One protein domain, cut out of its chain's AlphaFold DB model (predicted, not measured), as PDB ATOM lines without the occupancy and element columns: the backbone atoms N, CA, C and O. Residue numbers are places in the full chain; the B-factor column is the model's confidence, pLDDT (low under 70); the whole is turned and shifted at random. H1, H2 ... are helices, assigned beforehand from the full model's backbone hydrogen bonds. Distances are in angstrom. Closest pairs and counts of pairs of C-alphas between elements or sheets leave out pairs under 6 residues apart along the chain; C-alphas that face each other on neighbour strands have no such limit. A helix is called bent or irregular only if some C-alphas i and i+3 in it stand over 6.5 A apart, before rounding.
ATOM      1  N   GLU A  17     -61.797  22.417 -59.738       92.31
ATOM      2  CA  GLU A  17     -61.998  20.962 -59.759       92.31
ATOM      3  C   GLU A  17     -61.209  20.260 -60.870       92.31
ATOM      4  O   GLU A  17     -60.592  19.225 -60.630       92.31
ATOM      5  N   GLU A  18     -61.169  20.839 -62.070       92.69
ATOM      6  CA  GLU A  18     -60.400  20.305 -63.201       92.69
ATOM      7  C   GLU A  18     -58.901  20.353 -62.908       92.69
ATOM      8  O   GLU A  18     -58.185  19.391 -63.171       92.69
ATOM      9  N   ARG A  19     -58.424  21.435 -62.274       88.00
ATOM     10  CA  ARG A  19     -57.026  21.535 -61.827       88.00
ATOM     11  C   ARG A  19     -56.680  20.450 -60.818       88.00
ATOM     12  O   ARG A  19     -55.610  19.861 -60.917       88.00
ATOM     13  N   ARG A  20     -57.575  20.181 -59.862       89.19
ATOM     14  CA  ARG A  20     -57.378  19.110 -58.879       89.19
ATOM     15  C   ARG A  20     -57.286  17.750 -59.569       89.19
ATOM     16  O   ARG A  20     -56.385  16.992 -59.235       89.19
ATOM     17  N   ARG A  21     -58.165  17.460 -60.535       94.56
ATOM     18  CA  ARG A  21     -58.129  16.202 -61.305       94.56
ATOM     19  C   ARG A  21     -56.820  16.046 -62.071       94.56
ATOM     20  O   ARG A  21     -56.162  15.030 -61.905       94.56
ATOM     21  N   ILE A  22     -56.388  17.085 -62.787       92.62
ATOM     22  CA  ILE A  22     -55.116  17.076 -63.524       92.62
ATOM     23  C   ILE A  22     -53.931  16.838 -62.578       92.62
ATOM     24  O   ILE A  22     -53.049  16.051 -62.896       92.62
ATOM     25  N   LEU A  23     -53.908  17.485 -61.409       89.50
ATOM     26  CA  LEU A  23     -52.836  17.282 -60.429       89.50
ATOM     27  C   LEU A  23     -52.814  15.857 -59.872       89.50
ATOM     28  O   LEU A  23     -51.731  15.332 -59.651       89.50
ATOM     29  N   VAL A  24     -53.980  15.245 -59.651       92.81
ATOM     30  CA  VAL A  24     -54.083  13.851 -59.196       92.81
ATOM     31  C   VAL A  24     -53.660  12.883 -60.303       92.81
ATOM     32  O   VAL A  24     -52.916  11.952 -60.032       92.81
ATOM     33  N   GLU A  25     -54.070  13.120 -61.548       93.94
ATOM     34  CA  GLU A  25     -53.687  12.295 -62.703       93.94
ATOM     35  C   GLU A  25     -52.186  12.386 -63.018       93.94
ATOM     36  O   GLU A  25     -51.574  11.399 -63.409       93.94
ATOM     37  N   GLN A  26     -51.576  13.560 -62.824       93.62
ATOM     38  CA  GLN A  26     -50.136  13.776 -63.001       93.62
ATOM     39  C   GLN A  26     -49.303  13.387 -61.769       93.62
ATOM     40  O   GLN A  26     -48.074  13.503 -61.804       93.62
ATOM     41  N   HIS A  27     -49.940  12.975 -60.670       93.44
ATOM     42  CA  HIS A  27     -49.241  12.627 -59.441       93.44
ATOM     43  C   HIS A  27     -48.578  11.256 -59.576       93.44
ATOM     44  O   HIS A  27     -49.233  10.221 -59.496       93.44
ATOM     45  N   ASP A  28     -47.256  11.249 -59.693       95.25
ATOM     46  CA  ASP A  28     -46.446  10.041 -59.581       95.25
ATOM     47  C   ASP A  28     -46.159   9.752 -58.090       95.25
ATOM     48  O   ASP A  28     -45.420  10.518 -57.454       95.25
ATOM     49  N   PRO A  29     -46.772   8.704 -57.496       93.31
ATOM     50  CA  PRO A  29     -46.612   8.393 -56.080       93.31
ATOM     51  C   PRO A  29     -45.173   8.019 -55.735       93.31
ATOM     52  O   PRO A  29     -44.671   8.472 -54.712       93.31
ATOM     53  N   GLU A  30     -44.467   7.298 -56.607       93.50
ATOM     54  CA  GLU A  30     -43.085   6.887 -56.353       93.50
ATOM     55  C   GLU A  30     -42.147   8.090 -56.360       93.50
ATOM     56  O   GLU A  30     -41.244   8.201 -55.529       93.50
ATOM     57  N   LYS A  31     -42.386   9.053 -57.254       91.19
ATOM     58  CA  LYS A  31     -41.623  10.304 -57.270       91.19
ATOM     59  C   LYS A  31     -41.903  11.153 -56.033       91.19
ATOM     60  O   LYS A  31     -40.963  11.716 -55.466       91.19
ATOM     61  N   PHE A  32     -43.161  11.252 -55.612       87.94
ATOM     62  CA  PHE A  32     -43.550  11.993 -54.412       87.94
ATOM     63  C   PHE A  32     -42.949  11.364 -53.153       87.94
ATOM     64  O   PHE A  32     -42.297  12.053 -52.363       87.94
ATOM     65  N   ASP A  33     -43.064  10.044 -53.037       90.75
ATOM     66  CA  ASP A  33     -42.470   9.289 -51.951       90.75
ATOM     67  C   ASP A  33     -40.958   9.348 -52.013       90.75
ATOM     68  O   ASP A  33     -40.354   9.560 -50.981       90.75
ATOM     69  N   SER A  34     -40.300   9.301 -53.168       88.69
ATOM     70  CA  SER A  34     -38.848   9.506 -53.223       88.69
ATOM     71  C   SER A  34     -38.452  10.888 -52.695       88.69
ATOM     72  O   SER A  34     -37.449  11.016 -52.000       88.69
ATOM     73  N   TYR A  35     -39.255  11.930 -52.939       85.12
ATOM     74  CA  TYR A  35     -38.973  13.279 -52.456       85.12
ATOM     75  C   TYR A  35     -39.119  13.378 -50.934       85.12
ATOM     76  O   TYR A  35     -38.223  13.903 -50.265       85.12
ATOM     77  N   ILE A  36     -40.203  12.837 -50.373       87.38
ATOM     78  CA  ILE A  36     -40.408  12.788 -48.919       87.38
ATOM     79  C   ILE A  36     -39.367  11.852 -48.300       87.38
ATOM     80  O   ILE A  36     -38.601  12.292 -47.441       87.38
ATOM     81  N   TYR A  37     -39.351  10.611 -48.805       88.69
ATOM     82  CA  TYR A  37     -38.483   9.417 -48.699       88.69
ATOM     83  C   TYR A  37     -36.967   9.609 -48.631       88.69
ATOM     84  O   TYR A  37     -36.246   8.819 -48.027       88.69
ATOM     85  N   SER A  38     -36.483  10.610 -49.365       86.81
ATOM     86  CA  SER A  38     -35.079  10.679 -49.766       86.81
ATOM     87  C   SER A  38     -34.136  10.886 -48.591       86.81
ATOM     88  O   SER A  38     -34.431  11.625 -47.650       86.81
ATOM     89  N   LYS A  39     -32.916  10.362 -48.748       85.12
ATOM     90  CA  LYS A  39     -31.779  10.629 -47.859       85.12
ATOM     91  C   LYS A  39     -31.524  12.129 -47.647       85.12
ATOM     92  O   LYS A  39     -31.073  12.559 -46.596       85.12
ATOM     93  N   THR A  40     -31.876  12.959 -48.631       82.94
ATOM     94  CA  THR A  40     -31.771  14.423 -48.545       82.94
ATOM     95  C   THR A  40     -32.758  15.077 -47.576       82.94
ATOM     96  O   THR A  40     -32.477  16.170 -47.090       82.94
ATOM     97  N   ASN A  41     -33.894  14.433 -47.292       85.69
ATOM     98  CA  ASN A  41     -34.923  14.919 -46.370       85.69
ATOM     99  C   ASN A  41     -34.880  14.231 -44.997       85.69
ATOM    100  O   ASN A  41     -35.702  14.552 -44.139       85.69
ATOM    101  N   GLU A  42     -33.917  13.334 -44.759       86.25
ATOM    102  CA  GLU A  42     -33.701  12.694 -43.456       86.25
ATOM    103  C   GLU A  42     -33.705  13.679 -42.280       86.25
ATOM    104  O   GLU A  42     -34.449  13.418 -41.337       86.25
ATOM    105  N   PRO A  43     -33.028  14.845 -42.324       86.12
ATOM    106  CA  PRO A  43     -32.995  15.765 -41.185       86.12
ATOM    107  C   PRO A  43     -34.351  16.338 -40.743       86.12
ATOM    108  O   PRO A  43     -34.428  16.956 -39.690       86.12
ATOM    109  N   PHE A  44     -35.420  16.188 -41.530       82.94
ATOM    110  CA  PHE A  44     -36.765  16.662 -41.169       82.94
ATOM    111  C   PHE A  44     -37.743  15.535 -40.850       82.94
ATOM    112  O   PHE A  44     -38.921  15.790 -40.598       82.94
ATOM    113  N   ARG A  45     -37.278  14.287 -40.882       86.94
ATOM    114  CA  ARG A  45     -38.109  13.130 -40.574       86.94
ATOM    115  C   ARG A  45     -38.026  12.803 -39.094       86.94
ATOM    116  O   ARG A  45     -36.926  12.516 -38.622       86.94
ATOM    117  N   PRO A  46     -39.156  12.764 -38.378       87.94
ATOM    118  CA  PRO A  46     -39.151  12.295 -37.004       87.94
ATOM    119  C   PRO A  46     -38.628  10.852 -36.961       87.94
ATOM    120  O   PRO A  46     -39.052  10.008 -37.748       87.94
ATOM    121  N   GLY A  47     -37.673  10.590 -36.068       86.75
ATOM    122  CA  GLY A  47     -37.039   9.276 -35.910       86.75
ATOM    123  C   GLY A  47     -35.817   9.016 -36.798       86.75
ATOM    124  O   GLY A  47     -35.222   7.950 -36.677       86.75
ATOM    125  N   SER A  48     -35.408   9.957 -37.659       87.69
ATOM    126  CA  SER A  48     -34.114   9.847 -38.340       87.69
ATOM    127  C   SER A  48     -32.962  10.225 -37.407       87.69
ATOM    128  O   SER A  48     -33.113  11.061 -36.513       87.69
ATOM    129  N   GLU A  49     -31.780   9.664 -37.664       87.56
ATOM    130  CA  GLU A  49     -30.553   9.998 -36.925       87.56
ATOM    131  C   GLU A  49     -30.199  11.492 -37.029       87.56
ATOM    132  O   GLU A  49     -29.613  12.060 -36.113       87.56
ATOM    133  N   LEU A  50     -30.603  12.147 -38.123       85.06
ATOM    134  CA  LEU A  50     -30.289  13.546 -38.417       85.06
ATOM    135  C   LEU A  50     -31.349  14.547 -37.920       85.06
ATOM    136  O   LEU A  50     -31.128  15.750 -38.047       85.06
ATOM    137  N   PHE A  51     -32.484  14.097 -37.365       86.62
ATOM    138  CA  PHE A  51     -33.617  14.969 -37.006       86.62
ATOM    139  C   PHE A  51     -33.286  16.008 -35.924       86.62
ATOM    140  O   PHE A  51     -33.765  17.137 -35.974       86.62
ATOM    141  N   ASN A  52     -32.421  15.646 -34.973       88.62
ATOM    142  CA  ASN A  52     -31.994  16.518 -33.871       88.62
ATOM    143  C   ASN A  52     -30.562  17.047 -34.039       88.62
ATOM    144  O   ASN A  52     -30.035  17.698 -33.137       88.62
ATOM    145  N   VAL A  53     -29.920  16.761 -35.174       89.00
ATOM    146  CA  VAL A  53     -28.538  17.176 -35.426       89.00
ATOM    147  C   VAL A  53     -28.526  18.657 -35.818       89.00
ATOM    148  O   VAL A  53     -29.255  19.045 -36.742       89.00
ATOM    149  N   PRO A  54     -27.720  19.507 -35.152       89.19
ATOM    150  CA  PRO A  54     -27.584  20.913 -35.505       89.19
ATOM    151  C   PRO A  54     -27.245  21.110 -36.985       89.19
ATOM    152  O   PRO A  54     -26.499  20.338 -37.582       89.19
ATOM    153  N   TRP A  55     -27.764  22.179 -37.589       83.38
ATOM    154  CA  TRP A  55     -27.685  22.419 -39.038       83.38
ATOM    155  C   TRP A  55     -26.259  22.402 -39.624       83.38
ATOM    156  O   TRP A  55     -26.112  22.165 -40.819       83.38
ATOM    157  N   TYR A  56     -25.229  22.650 -38.812       86.06
ATOM    158  CA  TYR A  56     -23.820  22.667 -39.221       86.06
ATOM    159  C   TYR A  56     -23.151  21.278 -39.231       86.06
ATOM    160  O   TYR A  56     -22.124  21.113 -39.880       86.06
ATOM    161  N   GLU A  57     -23.721  20.287 -38.538       86.81
ATOM    162  CA  GLU A  57     -23.277  18.881 -38.547       86.81
ATOM    163  C   GLU A  57     -24.031  18.044 -39.596       86.81
ATOM    164  O   GLU A  57     -23.659  16.908 -39.890       86.81
ATOM    165  N   GLN A  58     -25.088  18.604 -40.191       84.06
ATOM    166  CA  GLN A  58     -25.837  17.945 -41.253       84.06
ATOM    167  C   GLN A  58     -25.001  17.872 -42.543       84.06
ATOM    168  O   GLN A  58     -24.301  18.833 -42.884       84.06
ATOM    169  N   PRO A  59     -25.093  16.772 -43.316       80.69
ATOM    170  CA  PRO A  59     -24.400  16.668 -44.593       80.69
ATOM    171  C   PRO A  59     -24.813  17.816 -45.520       80.69
ATOM    172  O   PRO A  59     -25.988  18.194 -45.585       80.69
ATOM    173  N   ALA A  60     -23.837  18.361 -46.256       76.38
ATOM    174  CA  ALA A  60     -24.071  19.432 -47.213       76.38
ATOM    175  C   ALA A  60     -25.165  19.005 -48.197       76.38
ATOM    176  O   ALA A  60     -25.018  18.047 -48.960       76.38
ATOM    177  N   ARG A  61     -26.300  19.701 -48.145       73.25
ATOM    178  CA  ARG A  61     -27.440  19.380 -48.997       73.25
ATOM    179  C   ARG A  61     -27.043  19.629 -50.448       73.25
ATOM    180  O   ARG A  61     -26.376  20.633 -50.713       73.25
TER     181      ARG A  61
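Overview. This is residues 17 to 61 of the 302 residues of an uncharacterized protein of Monosporascus sp. CRB-8-3 (UniProt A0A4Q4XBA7). A stretched chain of three short helices set one after another: H1 and most of H2 form an arm, residues 17 to 35, that sticks out from a loose head made by H3 and the looping residues 45 to 61. The 45 printed residues hold H1, H2 and H3 in that order, with no named strand, an all-helix class. The whole is extended, radius of gyration of the C-alphas 15.0 A, spanning 44 by 20 by 17 A.

Arrangement. H1, residues 17 to 25, is apart from H2, residues 29 to 37, and from H3, residues 39 to 44. H2 and H3 are close but not clearly touching; their closest C-alphas, of Tyr 35 and Asn 41, are 7.5 A apart. They run the same way at a steep tilt of 59 degrees. In H1 and H2 every O i to N i+4 pair is within hydrogen-bond range; in H3 0 of 2 are, against 2 of 3 O i to N i+3 pairs. H3 is irregular, with C-alphas 40 and 43 7.6 A apart.

Along the chain. H1 is 12.4 A long from C-alpha 17 at (-61.998, 20.962, -59.759), H2 11.0 A and H3 10.3 A, ending at C-alpha 44 at (-36.765, 16.662, -41.169).

Size, cuts and confidence. The C-alphas farthest apart, of Glu 18 and Glu 57, are 44.6 A apart. Both links are tight, the printed part has no cut, and no printed residue is under 70 in pLDDT.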